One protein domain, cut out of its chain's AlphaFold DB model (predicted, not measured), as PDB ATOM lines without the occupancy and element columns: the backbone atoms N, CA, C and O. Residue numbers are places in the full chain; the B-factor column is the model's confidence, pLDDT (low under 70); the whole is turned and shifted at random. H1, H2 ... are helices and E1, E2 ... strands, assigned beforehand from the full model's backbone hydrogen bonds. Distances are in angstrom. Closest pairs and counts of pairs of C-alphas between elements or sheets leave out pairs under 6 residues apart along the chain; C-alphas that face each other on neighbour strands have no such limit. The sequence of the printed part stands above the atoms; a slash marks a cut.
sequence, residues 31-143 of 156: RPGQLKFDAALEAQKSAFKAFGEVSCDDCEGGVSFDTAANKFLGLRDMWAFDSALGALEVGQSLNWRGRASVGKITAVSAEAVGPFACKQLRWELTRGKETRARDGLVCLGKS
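AT A GLANCE: This is residues 31 to 143 of the 156 residues of an uncharacterized protein of Phenylobacterium sp. Root77 (UniProt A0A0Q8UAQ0). One strongly twisted wall of four strands, E3 to E6, has its helices on one face and the other face bare: H1 covers E6, short H2 covers E3, and H3 packs by the strands. A small hairpin, E1 and E2, lies off beyond the sheet. The printed part has 113 residues, with three named helices and six named strands that follow along the chain as H1 E1 E2 H2 H3 E3 E4 E5 E6; the sheet runs E3 E4 E5 E6, antiparallel, and the class is mixed, helices and strands. It is compact, with a radius of gyration of the C-alphas of 14.5 A and spans of 45 by 32 by 27 A.

IN THESE COORDINATES: Find E6, residues 130 to 141, running 35.6 A to C-alpha 141 at (8.643, 32.936, -42.920). Its neighbour in the sheet is E5, residues 118 to 127, 29.0 A long; then, strand beside strand, come E4, residues 102 to 109, 22.4 A, and E3, residues 93 to 97, 13.4 A. H1, residues 39 to 51, starts at (20.548, 35.903, -22.072) and runs 18.1 A. H3 is 80 to 87, 10.1 A; H2 is 69 to 72, E1 53 to 55 and E2 63 to 65.

HOW THE PARTS SIT: E3 to E6 form a meander, each strand the antiparallel neighbour of the one before. Look for N 94 and O 105 at 2.8 A in the hairpin E3 and E4, N 104 and O 124 at 2.9 A in E4 and E5, and N 123 and O 134 at 2.8 A in E5 and E6. H1 is over E6, slantwise to the strands at 56 degrees on the local plane, at a height over the sheet of 8.4 A; their closest C-alphas, Lys 45 and Arg 134, are 6.3 A apart. H2, on the same face as H1, is only just over E3, with 3 C-alphas on it; the closest C-alphas, Phe 72 and Trp 96, are 6.1 A apart. H1 and H3 on one face make two layers, helices on one face of a sheet; H3 itself stands at the sheet's level, at a height of 1.0 A, its closest C-alphas to E6 being Gly 86 and Val 138, 6.3 A. The hairpin E1 and E2, with N 54 and O 64 at 2.9 A, is apart from E3, E4, E5 and E6. In H1 and H3 every O i to N i+4 pair is within hydrogen-bond range; H2 is too short for one.

THE WHOLE: The farthest C-alphas, Asp 57 and Pro 115, are 45.1 A apart, while those of Arg 31 and Ser 143 are 7.0 A apart. The printed part has no cut and no long link, and no printed residue is under 70 in pLDDT.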
ATOM      1  N   ARG A  31      11.957  39.104 -40.618       94.56
ATOM      2  CA  ARG A  31      12.051  37.652 -40.793       94.56
ATOM      3  C   ARG A  31      12.234  36.961 -39.440       94.56
ATOM      4  O   ARG A  31      12.925  37.527 -38.590       94.56
ATOM      5  N   PRO A  32      11.730  35.726 -39.264       94.69
ATOM      6  CA  PRO A  32      11.856  35.009 -37.997       94.69
ATOM      7  C   PRO A  32      13.304  34.830 -37.524       94.69
ATOM      8  O   PRO A  32      13.595  35.016 -36.350       94.69
ATOM      9  N   GLY A  33      14.247  34.574 -38.437       93.50
ATOM     10  CA  GLY A  33      15.669  34.426 -38.094       93.50
ATOM     11  C   GLY A  33      16.357  35.698 -37.568       93.50
ATOM     12  O   GLY A  33      17.549  35.671 -37.282       93.50
ATOM     13  N   GLN A  34      15.648  36.830 -37.480       95.38
ATOM     14  CA  GLN A  34      16.139  38.074 -36.872       95.38
ATOM     15  C   GLN A  34      15.636  38.276 -35.435       95.38
ATOM     16  O   GLN A  34      16.003  39.268 -34.799       95.38
ATOM     17  N   LEU A  35      14.778  37.381 -34.941       95.62
ATOM     18  CA  LEU A  35      14.332  37.385 -33.555       95.62
ATOM     19  C   LEU A  35      15.530  37.151 -32.632       95.62
ATOM     20  O   LEU A  35      16.430  36.370 -32.934       95.62
ATOM     21  N   LYS A  36      15.555  37.881 -31.522       96.25
ATOM     22  CA  LYS A  36      16.589  37.791 -30.492       96.25
ATOM     23  C   LYS A  36      15.933  37.446 -29.175       96.25
ATOM     24  O   LYS A  36      14.872  37.983 -28.877       96.25
ATOM     25  N   PHE A  37      16.597  36.629 -28.376       95.31
ATOM     26  CA  PHE A  37      16.122  36.209 -27.064       95.31
ATOM     27  C   PHE A  37      17.044  36.758 -25.979       95.31
ATOM     28  O   PHE A  37      18.170  37.183 -26.257       95.31
ATOM     29  N   ASP A  38      16.538  36.829 -24.752       94.69
ATOM     30  CA  ASP A  38      17.347  37.285 -23.630       94.69
ATOM     31  C   ASP A  38      18.447  36.270 -23.265       94.69
ATOM     32  O   ASP A  38      18.435  35.100 -23.657       94.69
ATOM     33  N   ALA A  39      19.420  36.732 -22.482       95.50
ATOM     34  CA  ALA A  39      20.548  35.903 -22.072       95.50
ATOM     35  C   ALA A  39      20.143  34.725 -21.167       95.50
ATOM     36  O   ALA A  39      20.850  33.720 -21.130       95.50
ATOM     37  N   ALA A  40      19.030  34.830 -20.431       92.56
ATOM     38  CA  ALA A  40      18.582  33.771 -19.535       92.56
ATOM     39  C   ALA A  40      18.025  32.580 -20.328       92.56
ATOM     40  O   ALA A  40      18.336  31.431 -20.012       92.56
ATOM     41  N   LEU A  41      17.264  32.845 -21.388       92.75
ATOM     42  CA  LEU A  41      16.786  31.848 -22.338       92.75
ATOM     43  C   LEU A  41      17.962  31.189 -23.072       92.75
ATOM     44  O   LEU A  41      18.072  29.961 -23.087       92.75
ATOM     45  N   GLU A  42      18.903  31.973 -23.596       94.69
ATOM     46  CA  GLU A  42      20.099  31.427 -24.261       94.69
ATOM     47  C   GLU A  42      20.955  30.559 -23.317       94.69
ATOM     48  O   GLU A  42      21.482  29.511 -23.714       94.69
ATOM     49  N   ALA A  43      21.046  30.929 -22.034       95.44
ATOM     50  CA  ALA A  43      21.705  30.112 -21.019       95.44
ATOM     51  C   ALA A  43      20.967  28.782 -20.775       95.44
ATOM     52  O   ALA A  43      21.618  27.741 -20.672       95.44
ATOM     53  N   GLN A  44      19.629  28.775 -20.747       93.75
ATOM     54  CA  GLN A  44      18.839  27.538 -20.640       93.75
ATOM     55  C   GLN A  44      19.052  26.620 -21.849       93.75
ATOM     56  O   GLN A  44      19.265  25.416 -21.681       93.75
ATOM     57  N   LYS A  45      19.061  27.177 -23.066       94.94
ATOM     58  CA  LYS A  45      19.366  26.434 -24.297       94.94
ATOM     59  C   LYS A  45      20.768  25.822 -24.251       94.94
ATOM     60  O   LYS A  45      20.944  24.647 -24.581       94.94
ATOM     61  N   SER A  46      21.748  26.588 -23.779       96.69
ATOM     62  CA  SER A  46      23.134  26.133 -23.627       96.69
ATOM     63  C   SER A  46      23.267  25.021 -22.581       96.69
ATOM     64  O   SER A  46      23.904  24.002 -22.845       96.69
ATOM     65  N   ALA A  47      22.609  25.163 -21.426       97.12
ATOM     66  CA  ALA A  47      22.586  24.143 -20.380       97.12
ATOM     67  C   ALA A  47      21.906  22.846 -20.850       97.12
ATOM     68  O   ALA A  47      22.379  21.753 -20.546       97.12
ATOM     69  N   PHE A  48      20.827  22.955 -21.632       97.56
ATOM     70  CA  PHE A  48      20.169  21.803 -22.244       97.56
ATOM     71  C   PHE A  48      21.106  21.074 -23.215       97.56
ATOM     72  O   PHE A  48      21.245  19.855 -23.122       97.56
ATOM     73  N   LYS A  49      21.804  21.811 -24.094       96.94
ATOM     74  CA  LYS A  49      22.806  21.240 -25.009       96.94
ATOM     75  C   LYS A  49      23.915  20.505 -24.252       96.94
ATOM     76  O   LYS A  49      24.221  19.369 -24.601       96.94
ATOM     77  N   ALA A  50      24.471  21.122 -23.210       97.12
ATOM     78  CA  ALA A  50      25.511  20.516 -22.378       97.12
ATOM     79  C   ALA A  50      25.014  19.254 -21.651       97.12
ATOM     80  O   ALA A  50      25.740  18.270 -21.537       97.12
ATOM     81  N   PHE A  51      23.756  19.233 -21.198       97.62
ATOM     82  CA  PHE A  51      23.172  18.042 -20.582       97.62
ATOM     83  C   PHE A  51      23.127  16.840 -21.538       97.62
ATOM     84  O   PHE A  51      23.377  15.713 -21.112       97.62
ATOM     85  N   GLY A  52      22.839  17.071 -22.822       96.56
ATOM     86  CA  GLY A  52      22.857  16.017 -23.839       96.56
ATOM     87  C   GLY A  52      24.236  15.708 -24.410       96.56
ATOM     88  O   GLY A  52      24.315  14.928 -25.353       96.56
ATOM     89  N   GLU A  53      25.307  16.295 -23.881       96.50
ATOM     90  CA  GLU A  53      26.666  15.938 -24.265       96.50
ATOM     91  C   GLU A  53      27.024  14.547 -23.720       96.50
ATOM     92  O   GLU A  53      26.846  14.252 -22.530       96.50
ATOM     93  N   VAL A  54      27.480  13.665 -24.609       93.81
ATOM     94  CA  VAL A  54      27.803  12.267 -24.312       93.81
ATOM     95  C   VAL A  54      29.096  11.885 -25.026       93.81
ATOM     96  O   VAL A  54      29.228  12.115 -26.227       93.81
ATOM     97  N   SER A  55      30.030  11.258 -24.304       92.62
ATOM     98  CA  SER A  55      31.259  10.713 -24.895       92.62
ATOM     99  C   SER A  55      30.930   9.683 -25.974       92.62
ATOM    100  O   SER A  55      30.047   8.841 -25.798       92.62
ATOM    101  N   CYS A  56      31.633   9.753 -27.097       89.94
ATOM    102  CA  CYS A  56      31.393   8.900 -28.246       89.94
ATOM    103  C   CYS A  56      32.681   8.698 -29.044       89.94
ATOM    104  O   CYS A  56      33.111   9.597 -29.762       89.94
ATOM    105  N   ASP A  57      33.233   7.491 -28.970       88.94
ATOM    106  CA  ASP A  57      34.515   7.163 -29.601       88.94
ATOM    107  C   ASP A  57      34.450   7.211 -31.138       88.94
ATOM    108  O   ASP A  57      35.424   7.571 -31.793       88.94
ATOM    109  N   ASP A  58      33.273   6.944 -31.715       87.88
ATOM    110  CA  ASP A  58      33.045   6.937 -33.167       87.88
ATOM    111  C   ASP A  58      32.477   8.265 -33.711       87.88
ATOM    112  O   ASP A  58      32.047   8.340 -34.864       87.88
ATOM    113  N   CYS A  59      32.382   9.308 -32.880       86.38
ATOM    114  CA  CYS A  59      31.865  10.614 -33.286       86.38
ATOM    115  C   CYS A  59      33.012  11.574 -33.596       86.38
ATOM    116  O   CYS A  59      34.019  11.608 -32.891       86.38
ATOM    117  N   GLU A  60      32.836  12.420 -34.612       81.19
ATOM    118  CA  GLU A  60      33.755  13.531 -34.859       81.19
ATOM    119  C   GLU A  60      33.844  14.421 -33.608       81.19
ATOM    120  O   GLU A  60      32.831  14.892 -33.092       81.19
ATOM    121  N   GLY A  61      35.062  14.602 -33.088       85.50
ATOM    122  CA  GLY A  61      35.308  15.335 -31.844       85.50
ATOM    123  C   GLY A  61      35.108  14.527 -30.555       85.50
ATOM    124  O   GLY A  61      35.168  15.115 -29.480       85.50
ATOM    125  N   GLY A  62      34.878  13.210 -30.630       91.62
ATOM    126  CA  GLY A  62      34.764  12.334 -29.455       91.62
ATOM    127  C   GLY A  62      33.469  12.510 -28.653       91.62
ATOM    128  O   GLY A  62      33.338  11.983 -27.549       91.62
ATOM    129  N   VAL A  63      32.514  13.282 -29.179       92.75
ATOM    130  CA  VAL A  63      31.323  13.728 -28.455       92.75
ATOM    131  C   VAL A  63      30.095  13.663 -29.357       92.75
ATOM    132  O   VAL A  63      30.118  14.048 -30.523       92.75
ATOM    133  N   SER A  64      28.984  13.197 -28.795       93.12
ATOM    134  CA  SER A  64      27.655  13.282 -29.384       93.12
ATOM    135  C   SER A  64      26.787  14.240 -28.575       93.12
ATOM    136  O   SER A  64      26.821  14.227 -27.348       93.12
ATOM    137  N   PHE A  65      25.983  15.046 -29.266       95.50
ATOM    138  CA  PHE A  65      24.959  15.873 -28.636       95.50
ATOM    139  C   PHE A  65      23.604  15.203 -28.831       95.50
ATOM    140  O   PHE A  65      22.953  15.398 -29.857       95.50
ATOM    141  N   ASP A  66      23.151  14.447 -27.834       96.75
ATOM    142  CA  ASP A  66      21.845  13.782 -27.836       96.75
ATOM    143  C   ASP A  66      20.678  14.780 -27.954       96.75
ATOM    144  O   ASP A  66      19.573  14.394 -28.330       96.75
ATOM    145  N   THR A  67      20.908  16.074 -27.697       96.50
ATOM    146  CA  THR A  67      19.939  17.149 -27.968       96.50
ATOM    147  C   THR A  67      19.730  17.445 -29.453       96.50
ATOM    148  O   THR A  67      18.745  18.092 -29.798       96.50
ATOM    149  N   ALA A  68      20.641  17.032 -30.340       93.81
ATOM    150  CA  ALA A  68      20.561  17.283 -31.778       93.81
ATOM    151  C   ALA A  68      19.569  16.317 -32.452       93.81
ATOM    152  O   ALA A  68      19.959  15.437 -33.220       93.81
ATOM    153  N   ALA A  69      18.276  16.464 -32.142       95.12
ATOM    154  CA  ALA A  69      17.201  15.567 -32.573       95.12
ATOM    155  C   ALA A  69      17.219  15.269 -34.083       95.12
ATOM    156  O   ALA A  69      17.040  14.122 -34.498       95.12
ATOM    157  N   ASN A  70      17.514  16.278 -34.908       92.69
ATOM    158  CA  ASN A  70      17.625  16.148 -36.361       92.69
ATOM    159  C   ASN A  70      18.625  15.064 -36.814       92.69
ATOM    160  O   ASN A  70      18.398  14.426 -37.839       92.69
ATOM    161  N   LYS A  71      19.690  14.803 -36.045       91.00
ATOM    162  CA  LYS A  71      20.676  13.748 -36.338       91.00
ATOM    163  C   LYS A  71      20.142  12.334 -36.100       91.00
ATOM    164  O   LYS A  71      20.659  11.395 -36.696       91.00
ATOM    165  N   PHE A  72      19.110  12.179 -35.270       93.81
ATOM    166  CA  PHE A  72      18.562  10.879 -34.864       93.81
ATOM    167  C   PHE A  72      17.228  10.539 -35.537       93.81
ATOM    168  O   PHE A  72      16.837   9.377 -35.574       93.81
ATOM    169  N   LEU A  73      16.533  11.534 -36.087       93.00
ATOM    170  CA  LEU A  73      15.225  11.358 -36.727       93.00
ATOM    171  C   LEU A  73      15.304  10.871 -38.185       93.00
ATOM    172  O   LEU A  73      14.270  10.661 -38.813       93.00
ATOM    173  N   GLY A  74      16.507  10.702 -38.747       87.94
ATOM    174  CA  GLY A  74      16.687  10.211 -40.120       87.94
ATOM    175  C   GLY A  74      16.163  11.162 -41.205       87.94
ATOM    176  O   GLY A  74      15.914  10.739 -42.334       87.94
ATOM    177  N   LEU A  75      15.990  12.442 -40.876       88.81
ATOM    178  CA  LEU A  75      15.496  13.465 -41.794       88.81
ATOM    179  C   LEU A  75      16.637  13.905 -42.718       88.81
ATOM    180  O   LEU A  75      17.666  14.392 -42.254       88.81
ATOM    181  N   ARG A  76      16.478  13.668 -44.027       79.19
ATOM    182  CA  ARG A  76      17.564  13.823 -45.017       79.19
ATOM    183  C   ARG A  76      17.581  15.182 -45.712       79.19
ATOM    184  O   ARG A  76      18.635  15.591 -46.185       79.19
ATOM    185  N   ASP A  77      16.436  15.854 -45.800       86.31
ATOM    186  CA  ASP A  77      16.361  17.207 -46.352       86.31
ATOM    187  C   ASP A  77      16.768  18.243 -45.295       86.31
ATOM    188  O   ASP A  77      16.456  18.098 -44.112       86.31
ATOM    189  N   MET A  78      17.463  19.295 -45.732       81.62
ATOM    190  CA  MET A  78      18.006  20.334 -44.852       81.62
ATOM    191  C   MET A  78      16.920  21.062 -44.043       81.62
ATOM    192  O   MET A  78      17.207  21.547 -42.954       81.62
ATOM    193  N   TRP A  79      15.685  21.103 -44.548       88.50
ATOM    194  CA  TRP A  79      14.532  21.761 -43.930       88.50
ATOM    195  C   TRP A  79      13.506  20.773 -43.379       88.50
ATOM    196  O   TRP A  79      12.504  21.195 -42.800       88.50
ATOM    197  N   ALA A  80      13.716  19.465 -43.553       93.88
ATOM    198  CA  ALA A  80      12.759  18.456 -43.108       93.88
ATOM    199  C   ALA A  80      12.540  18.496 -41.596       93.88
ATOM    200  O   ALA A  80      11.428  18.235 -41.148       93.88
ATOM    201  N   PHE A  81      13.567  18.837 -40.815       95.75
ATOM    202  CA  PHE A  81      13.420  18.963 -39.370       95.75
ATOM    203  C   PHE A  81      12.495  20.119 -38.989       95.75
ATOM    204  O   PHE A  81      11.470  19.884 -38.354       95.75
ATOM    205  N   ASP A  82      12.783  21.330 -39.461       95.75
ATOM    206  CA  ASP A  82      11.957  22.508 -39.180       95.75
ATOM    207  C   ASP A  82      10.534  22.336 -39.720       95.75
ATOM    208  O   ASP A  82       9.563  22.714 -39.069       95.75
ATOM    209  N   SER A  83      10.395  21.697 -40.886       95.62
ATOM    210  CA  SER A  83       9.092  21.374 -41.472       95.62
ATOM    211  C   SER A  83       8.322  20.365 -40.623       95.62
ATOM    212  O   SER A  83       7.124  20.537 -40.423       95.62
ATOM    213  N   ALA A  84       8.993  19.341 -40.085       97.06
ATOM    214  CA  ALA A  84       8.376  18.378 -39.177       97.06
ATOM    215  C   ALA A  84       7.934  19.047 -37.869       97.06
ATOM    216  O   ALA A  84       6.826  18.788 -37.410       97.06
ATOM    217  N   LEU A  85       8.748  19.947 -37.306       97.19
ATOM    218  CA  LEU A  85       8.372  20.749 -36.136       97.19
ATOM    219  C   LEU A  85       7.165  21.645 -36.426       97.19
ATOM    220  O   LEU A  85       6.206  21.678 -35.657       97.19
ATOM    221  N   GLY A  86       7.191  22.338 -37.563       96.81
ATOM    222  CA  GLY A  86       6.107  23.189 -38.031       96.81
ATOM    223  C   GLY A  86       4.820  22.439 -38.366       96.81
ATOM    224  O   GLY A  86       3.743  23.023 -38.301       96.81
ATOM    225  N   ALA A  87       4.890  21.143 -38.674       97.00
ATOM    226  CA  ALA A  87       3.728  20.304 -38.961       97.00
ATOM    227  C   ALA A  87       3.034  19.747 -37.703       97.00
ATOM    228  O   ALA A  87       1.904  19.286 -37.806       97.00
ATOM    229  N   LEU A  88       3.664  19.808 -36.522       97.94
ATOM    230  CA  LEU A  88       3.076  19.287 -35.281       97.94
ATOM    231  C   LEU A  88       1.849  20.086 -34.850       97.94
ATOM    232  O   LEU A  88       1.955  21.280 -34.576       97.94
ATOM    233  N   GLU A  89       0.701  19.443 -34.706       97.50
ATOM    234  CA  GLU A  89      -0.438  20.052 -34.013       97.50
ATOM    235  C   GLU A  89      -0.161  20.194 -32.512       97.50
ATOM    236  O   GLU A  89       0.657  19.466 -31.945       97.50
ATOM    237  N   VAL A  90      -0.843  21.127 -31.840       97.19
ATOM    238  CA  VAL A  90      -0.685  21.314 -30.387       97.19
ATOM    239  C   VAL A  90      -0.995  20.001 -29.657       97.19
ATOM    240  O   VAL A  90      -2.024  19.369 -29.882       97.19
ATOM    241  N   GLY A  91      -0.076  19.582 -28.789       96.44
ATOM    242  CA  GLY A  91      -0.101  18.304 -28.082       96.44
ATOM    243  C   GLY A  91       0.590  17.151 -28.818       96.44
ATOM    244  O   GLY A  91       0.842  16.119 -28.198       96.44
ATOM    245  N   GLN A  92       0.941  17.299 -30.100       98.25
ATOM    246  CA  GLN A  92       1.730  16.300 -30.823       98.25
ATOM    247  C   GLN A  92       3.219  16.428 -30.507       98.25
ATOM    248  O   GLN A  92       3.723  17.513 -30.198       98.25
ATOM    249  N   SER A  93       3.933  15.306 -30.634       98.19
ATOM    250  CA  SER A  93       5.363  15.245 -30.352       98.19
ATOM    251  C   SER A  93       6.163  14.509 -31.422       98.19
ATOM    252  O   SER A  93       5.724  13.486 -31.947       98.19
ATOM    253  N   LEU A  94       7.395  14.965 -31.644       97.75
ATOM    254  CA  LEU A  94       8.463  14.163 -32.239       97.75
ATOM    255  C   LEU A  94       9.287  13.524 -31.126       97.75
ATOM    256  O   LEU A  94       9.641  14.188 -30.156       97.75
ATOM    257  N   ASN A  95       9.624  12.247 -31.278       98.06
ATOM    258  CA  ASN A  95      10.439  11.510 -30.317       98.06
ATOM    259  C   ASN A  95      11.679  10.966 -31.018       98.06
ATOM    260  O   ASN A  95      11.588  10.504 -32.154       98.06
ATOM    261  N   TRP A  96      12.820  10.970 -30.337       97.94
ATOM    262  CA  TRP A  96      14.041  10.346 -30.839       97.94
ATOM    263  C   TRP A  96      14.784   9.620 -29.726       97.94
ATOM    264  O   TRP A  96      14.578   9.852 -28.532       97.94
ATOM    265  N   ARG A  97      15.677   8.724 -30.136       97.62
ATOM    266  CA  ARG A  97      16.610   8.042 -29.248       97.62
ATOM    267  C   ARG A  97      18.015   8.512 -29.598       97.62
ATOM    268  O   ARG A  97      18.476   8.273 -30.709       97.62
ATOM    269  N   GLY A  98      18.642   9.208 -28.656       95.69
ATOM    270  CA  GLY A  98      20.059   9.539 -28.699       95.69
ATOM    271  C   GLY A  98      20.927   8.333 -28.337       95.69
ATOM    272  O   GLY A  98      20.441   7.204 -28.229       95.69
ATOM    273  N   ARG A  99      22.220   8.569 -28.115       94.88
ATOM    274  CA  ARG A  99      23.169   7.526 -27.711       94.88
ATOM    275  C   ARG A  99      22.958   7.062 -26.273       94.88
ATOM    276  O   ARG A  99      22.978   5.862 -26.024       94.88
ATOM    277  N   ALA A 100      22.738   7.988 -25.341       96.06
ATOM    278  CA  ALA A 100      22.516   7.682 -23.922       96.06
ATOM    279  C   ALA A 100      21.173   8.204 -23.387       96.06
ATOM    280  O   ALA A 100      20.815   7.937 -22.237       96.06
ATOM    281  N   SER A 101      20.431   8.941 -24.211       97.69
ATOM    282  CA  SER A 101      19.234   9.668 -23.797       97.69
ATOM    283  C   SER A 101      18.051   9.399 -24.729       97.69
ATOM    284  O   SER A 101      18.215   9.022 -25.888       97.69
ATOM    285  N   VAL A 102      16.838   9.626 -24.237       98.38
ATOM    286  CA  VAL A 102      15.621   9.685 -25.062       98.38
ATOM    287  C   VAL A 102      15.087  11.105 -25.061       98.38
ATOM    288  O   VAL A 102      15.061  11.759 -24.018       98.38
ATOM    289  N   GLY A 103      14.697  11.587 -26.234       98.38
ATOM    290  CA  GLY A 103      14.248  12.954 -26.423       98.38
ATOM    291  C   GLY A 103      12.831  13.037 -26.960       98.38
ATOM    292  O   GLY A 103      12.355  12.135 -27.654       98.38
ATOM    293  N   LYS A 104      12.167  14.143 -26.628       98.44
ATOM    294  CA  LYS A 104      10.824  14.481 -27.088       98.44
ATOM    295  C   LYS A 104      10.722  15.985 -27.329       98.44
ATOM    296  O   LYS A 104      11.175  16.774 -26.505       98.44
ATOM    297  N   ILE A 105      10.114  16.378 -28.440       98.31
ATOM    298  CA  ILE A 105       9.739  17.764 -28.737       98.31
ATOM    299  C   ILE A 105       8.238  17.792 -28.910       98.31
ATOM    300  O   ILE A 105       7.728  17.086 -29.770       98.31
ATOM    301  N   THR A 106       7.540  18.586 -28.108       98.38
ATOM    302  CA  THR A 106       6.076  18.692 -28.143       98.38
ATOM    303  C   THR A 106       5.672  20.092 -28.560       98.38
ATOM    304  O   THR A 106       6.201  21.053 -28.006       98.38
ATOM    305  N   ALA A 107       4.729  20.230 -29.490       97.94
ATOM    306  CA  ALA A 107       4.113  21.525 -29.754       97.94
ATOM    307  C   ALA A 107       3.150  21.862 -28.612       97.94
ATOM    308  O   ALA A 107       2.205  21.123 -28.355       97.94
ATOM    309  N   VAL A 108       3.404  22.956 -27.894       97.00
ATOM    310  CA  VAL A 108       2.610  23.356 -26.717       97.00
ATOM    311  C   VAL A 108       1.661  24.511 -27.005       97.00
ATOM    312  O   VAL A 108       0.651  24.653 -26.327       97.00
ATOM    313  N   SER A 109       1.952  25.312 -28.028       94.94
ATOM    314  CA  SER A 109       1.086  26.395 -28.490       94.94
ATOM    315  C   SER A 109       1.340  26.672 -29.971       94.94
ATOM    316  O   SER A 109       2.435  26.416 -30.473       94.94
ATOM    317  N   ALA A 110       0.330  27.198 -30.661       94.81
ATOM    318  CA  ALA A 110       0.407  27.696 -32.037       94.81
ATOM    319  C   ALA A 110       0.113  29.209 -32.108       94.81
ATOM    320  O   ALA A 110      -0.336  29.724 -33.131       94.81
ATOM    321  N   GLU A 111       0.304  29.916 -30.991       91.06
ATOM    322  CA  GLU A 111       0.140  31.364 -30.932       91.06
ATOM    323  C   GLU A 111       1.190  32.083 -31.784       91.06
ATOM    324  O   GLU A 111       2.379  31.748 -31.783       91.06
ATOM    325  N   ALA A 112       0.736  33.116 -32.490       91.00
ATOM    326  CA  ALA A 112       1.618  33.995 -33.235       91.00
ATOM    327  C   ALA A 112       2.559  34.759 -32.291       91.00
ATOM    328  O   ALA A 112       2.180  35.164 -31.191       91.00
ATOM    329  N   VAL A 113       3.780  35.008 -32.760       91.44
ATOM    330  CA  VAL A 113       4.770  35.836 -32.069       91.44
ATOM    331  C   VAL A 113       4.995  37.089 -32.909       91.44
ATOM    332  O   VAL A 113       5.667  37.068 -33.944       91.44
ATOM    333  N   GLY A 114       4.371  38.192 -32.492       89.81
ATOM    334  CA  GLY A 114       4.286  39.401 -33.311       89.81
ATOM    335  C   GLY A 114       3.582  39.110 -34.648       89.81
ATOM    336  O   GLY A 114       2.483  38.561 -34.635       89.81
ATOM    337  N   PRO A 115       4.181  39.456 -35.804       91.56
ATOM    338  CA  PRO A 115       3.588  39.184 -37.115       91.56
ATOM    339  C   PRO A 115       3.832  37.751 -37.620       91.56
ATOM    340  O   PRO A 115       3.376  37.412 -38.709       91.56
ATOM    341  N   PHE A 116       4.587  36.924 -36.889       95.12
ATOM    342  CA  PHE A 116       5.001  35.605 -37.359       95.12
ATOM    343  C   PHE A 116       4.060  34.517 -36.840       95.12
ATOM    344  O   PHE A 116       3.823  34.410 -35.635       95.12
ATOM    345  N   ALA A 117       3.567  33.672 -37.746       96.00
ATOM    346  CA  ALA A 117       2.894  32.436 -37.368       96.00
ATOM    347  C   ALA A 117       3.936  31.472 -36.787       96.00
ATOM    348  O   ALA A 117       4.873  31.077 -37.484       96.00
ATOM    349  N   CYS A 118       3.794  31.119 -35.513       96.44
ATOM    350  CA  CYS A 118       4.784  30.333 -34.791       96.44
ATOM    351  C   CYS A 118       4.138  29.177 -34.031       96.44
ATOM    352  O   CYS A 118       2.945  29.183 -33.739       96.44
ATOM    353  N   LYS A 119       4.962  28.185 -33.695       96.69
ATOM    354  CA  LYS A 119       4.646  27.145 -32.723       96.69
ATOM    355  C   LYS A 119       5.663  27.202 -31.598       96.69
ATOM    356  O   LYS A 119       6.873  27.188 -31.837       96.69
ATOM    357  N   GLN A 120       5.160  27.266 -30.373       96.44
ATOM    358  CA  GLN A 120       5.978  27.115 -29.179       96.44
ATOM    359  C   GLN A 120       6.166  25.630 -28.915       96.44
ATOM    360  O   GLN A 120       5.221  24.840 -28.996       96.44
ATOM    361  N   LEU A 121       7.398  25.257 -28.607       97.44
ATOM    362  CA  LEU A 121       7.820  23.879 -28.451       97.44
ATOM    363  C   LEU A 121       8.331  23.657 -27.031       97.44
ATOM    364  O   LEU A 121       9.004  24.513 -26.464       97.44
ATOM    365  N   ARG A 122       8.085  22.468 -26.487       97.50
ATOM    366  CA  ARG A 122       8.749  21.968 -25.285       97.50
ATOM    367  C   ARG A 122       9.702  20.857 -25.679       97.50
ATOM    368  O   ARG A 122       9.263  19.803 -26.138       97.50
ATOM    369  N   TRP A 123      10.991  21.099 -25.491       97.94
ATOM    370  CA  TRP A 123      12.045  20.114 -25.675       97.94
ATOM    371  C   TRP A 123      12.332  19.432 -24.350       97.94
ATOM    372  O   TRP A 123      12.535  20.100 -23.340       97.94
ATOM    373  N   GLU A 124      12.400  18.111 -24.358       98.31
ATOM    374  CA  GLU A 124      12.721  17.293 -23.196       98.31
ATOM    375  C   GLU A 124      13.776  16.261 -23.590       98.31
ATOM    376  O   GLU A 124      13.687  15.642 -24.650       98.31
ATOM    377  N   LEU A 125      14.770  16.064 -22.728       98.38
ATOM    378  CA  LEU A 125      15.774  15.018 -22.859       98.38
ATOM    379  C   LEU A 125      15.890  14.291 -21.522       98.38
ATOM    380  O   LEU A 125      16.074  14.922 -20.481       98.38
ATOM    381  N   THR A 126      15.779  12.967 -21.550       98.44
ATOM    382  CA  THR A 126      15.880  12.115 -20.363       98.44
ATOM    383  C   THR A 126      17.078  11.187 -20.484       98.44
ATOM    384  O   THR A 126      17.178  10.432 -21.453       98.44
ATOM    385  N   ARG A 127      17.960  11.219 -19.483       96.94
ATOM    386  CA  ARG A 127      19.147  10.367 -19.359       96.94
ATOM    387  C   ARG A 127      19.131   9.679 -17.997       96.94
ATOM    388  O   ARG A 127      19.240  10.321 -16.953       96.94
ATOM    389  N   GLY A 128      18.974   8.356 -17.994       95.38
ATOM    390  CA  GLY A 128      18.769   7.598 -16.760       95.38
ATOM    391  C   GLY A 128      17.518   8.076 -16.012       95.38
ATOM    392  O   GLY A 128      16.411   7.953 -16.524       95.38
ATOM    393  N   LYS A 129      17.702   8.615 -14.802       96.19
ATOM    394  CA  LYS A 129      16.617   9.157 -13.958       96.19
ATOM    395  C   LYS A 129      16.463  10.676 -14.062       96.19
ATOM    396  O   LYS A 129      15.596  11.242 -13.404       96.19
ATOM    397  N   GLU A 130      17.325  11.339 -14.825       97.56
ATOM    398  CA  GLU A 130      17.351  12.790 -14.920       97.56
ATOM    399  C   GLU A 130      16.695  13.255 -16.216       97.56
ATOM    400  O   GLU A 130      17.047  12.794 -17.303       97.56
ATOM    401  N   THR A 131      15.772  14.205 -16.095       97.62
ATOM    402  CA  THR A 131      15.166  14.894 -17.232       97.62
ATOM    403  C   THR A 131      15.552  16.365 -17.182       97.62
ATOM    404  O   THR A 131      15.502  17.017 -16.132       97.62
ATOM    405  N   ARG A 132      15.946  16.899 -18.335       97.94
ATOM    406  CA  ARG A 132      16.075  18.335 -18.568       97.94
ATOM    407  C   ARG A 132      15.139  18.741 -19.679       97.94
ATOM    408  O   ARG A 132      14.809  17.942 -20.553       97.94
ATOM    409  N   ALA A 133      14.716  19.991 -19.623       96.56
ATOM    410  CA  ALA A 133      13.830  20.552 -20.610       96.56
ATOM    411  C   ALA A 133      14.216  21.993 -20.913       96.56
ATOM    412  O   ALA A 133      14.802  22.674 -20.070       96.56
ATOM    413  N   ARG A 134      13.869  22.432 -22.115       95.31
ATOM    414  CA  ARG A 134      13.931  23.828 -22.540       95.31
ATOM    415  C   ARG A 134      12.706  24.136 -23.380       95.31
ATOM    416  O   ARG A 134      12.113  23.232 -23.974       95.31
ATOM    417  N   ASP A 135      12.384  25.409 -23.488       96.00
ATOM    418  CA  ASP A 135      11.414  25.844 -24.477       96.00
ATOM    419  C   ASP A 135      12.110  26.072 -25.827       96.00
ATOM    420  O   ASP A 135      13.336  26.208 -25.919       96.00
ATOM    421  N   GLY A 136      11.319  26.026 -26.890       96.06
ATOM    422  CA  GLY A 136      11.749  26.211 -28.266       96.06
ATOM    423  C   GLY A 136      10.712  26.988 -29.065       96.06
ATOM    424  O   GLY A 136       9.559  27.123 -28.643       96.06
ATOM    425  N   LEU A 137      11.116  27.487 -30.227       96.94
ATOM    426  CA  LEU A 137      10.241  28.236 -31.119       96.94
ATOM    427  C   LEU A 137      10.546  27.905 -32.575       96.94
ATOM    428  O   LEU A 137      11.687  28.012 -33.022       96.94
ATOM    429  N   VAL A 138       9.500  27.557 -33.321       97.25
ATOM    430  CA  VAL A 138       9.548  27.420 -34.779       97.25
ATOM    431  C   VAL A 138       8.561  28.397 -35.402       97.25
ATOM    432  O   VAL A 138       7.416  28.485 -34.968       97.25
ATOM    433  N   CYS A 139       8.995  29.157 -36.400       97.25
ATOM    434  CA  CYS A 139       8.184  30.201 -37.019       97.25
ATOM    435  C   CYS A 139       8.199  30.086 -38.541       97.25
ATOM    436  O   CYS A 139       9.222  29.747 -39.136       97.25
ATOM    437  N   LEU A 140       7.066  30.394 -39.166       97.31
ATOM    438  CA  LEU A 140       6.910  30.430 -40.612       97.31
ATOM    439  C   LEU A 140       7.381  31.784 -41.158       97.31
ATOM    440  O   LEU A 140       6.962  32.841 -40.684       97.31
ATOM    441  N   GLY A 141       8.248  31.751 -42.166       96.06
ATOM    442  CA  GLY A 141       8.643  32.936 -42.920       96.06
ATOM    443  C   GLY A 141       9.864  32.705 -43.803       96.06
ATOM    444  O   GLY A 141      10.374  31.591 -43.940       96.06
ATOM    445  N   LYS A 142      10.366  33.782 -44.405       94.81
ATOM    446  CA  LYS A 142      11.569  33.730 -45.241       94.81
ATOM    447  C   LYS A 142      12.840  33.498 -44.420       94.81
ATOM    448  O   LYS A 142      13.108  34.220 -43.456       94.81
ATOM    449  N   SER A 143      13.684  32.567 -44.866       90.12
ATOM    450  CA  SER A 143      15.001  32.303 -44.262       90.12
ATOM    451  C   SER A 143      16.004  33.434 -44.524       90.12
ATOM    452  O   SER A 143      16.751  33.838 -43.632       90.12
TER     453      SER A 143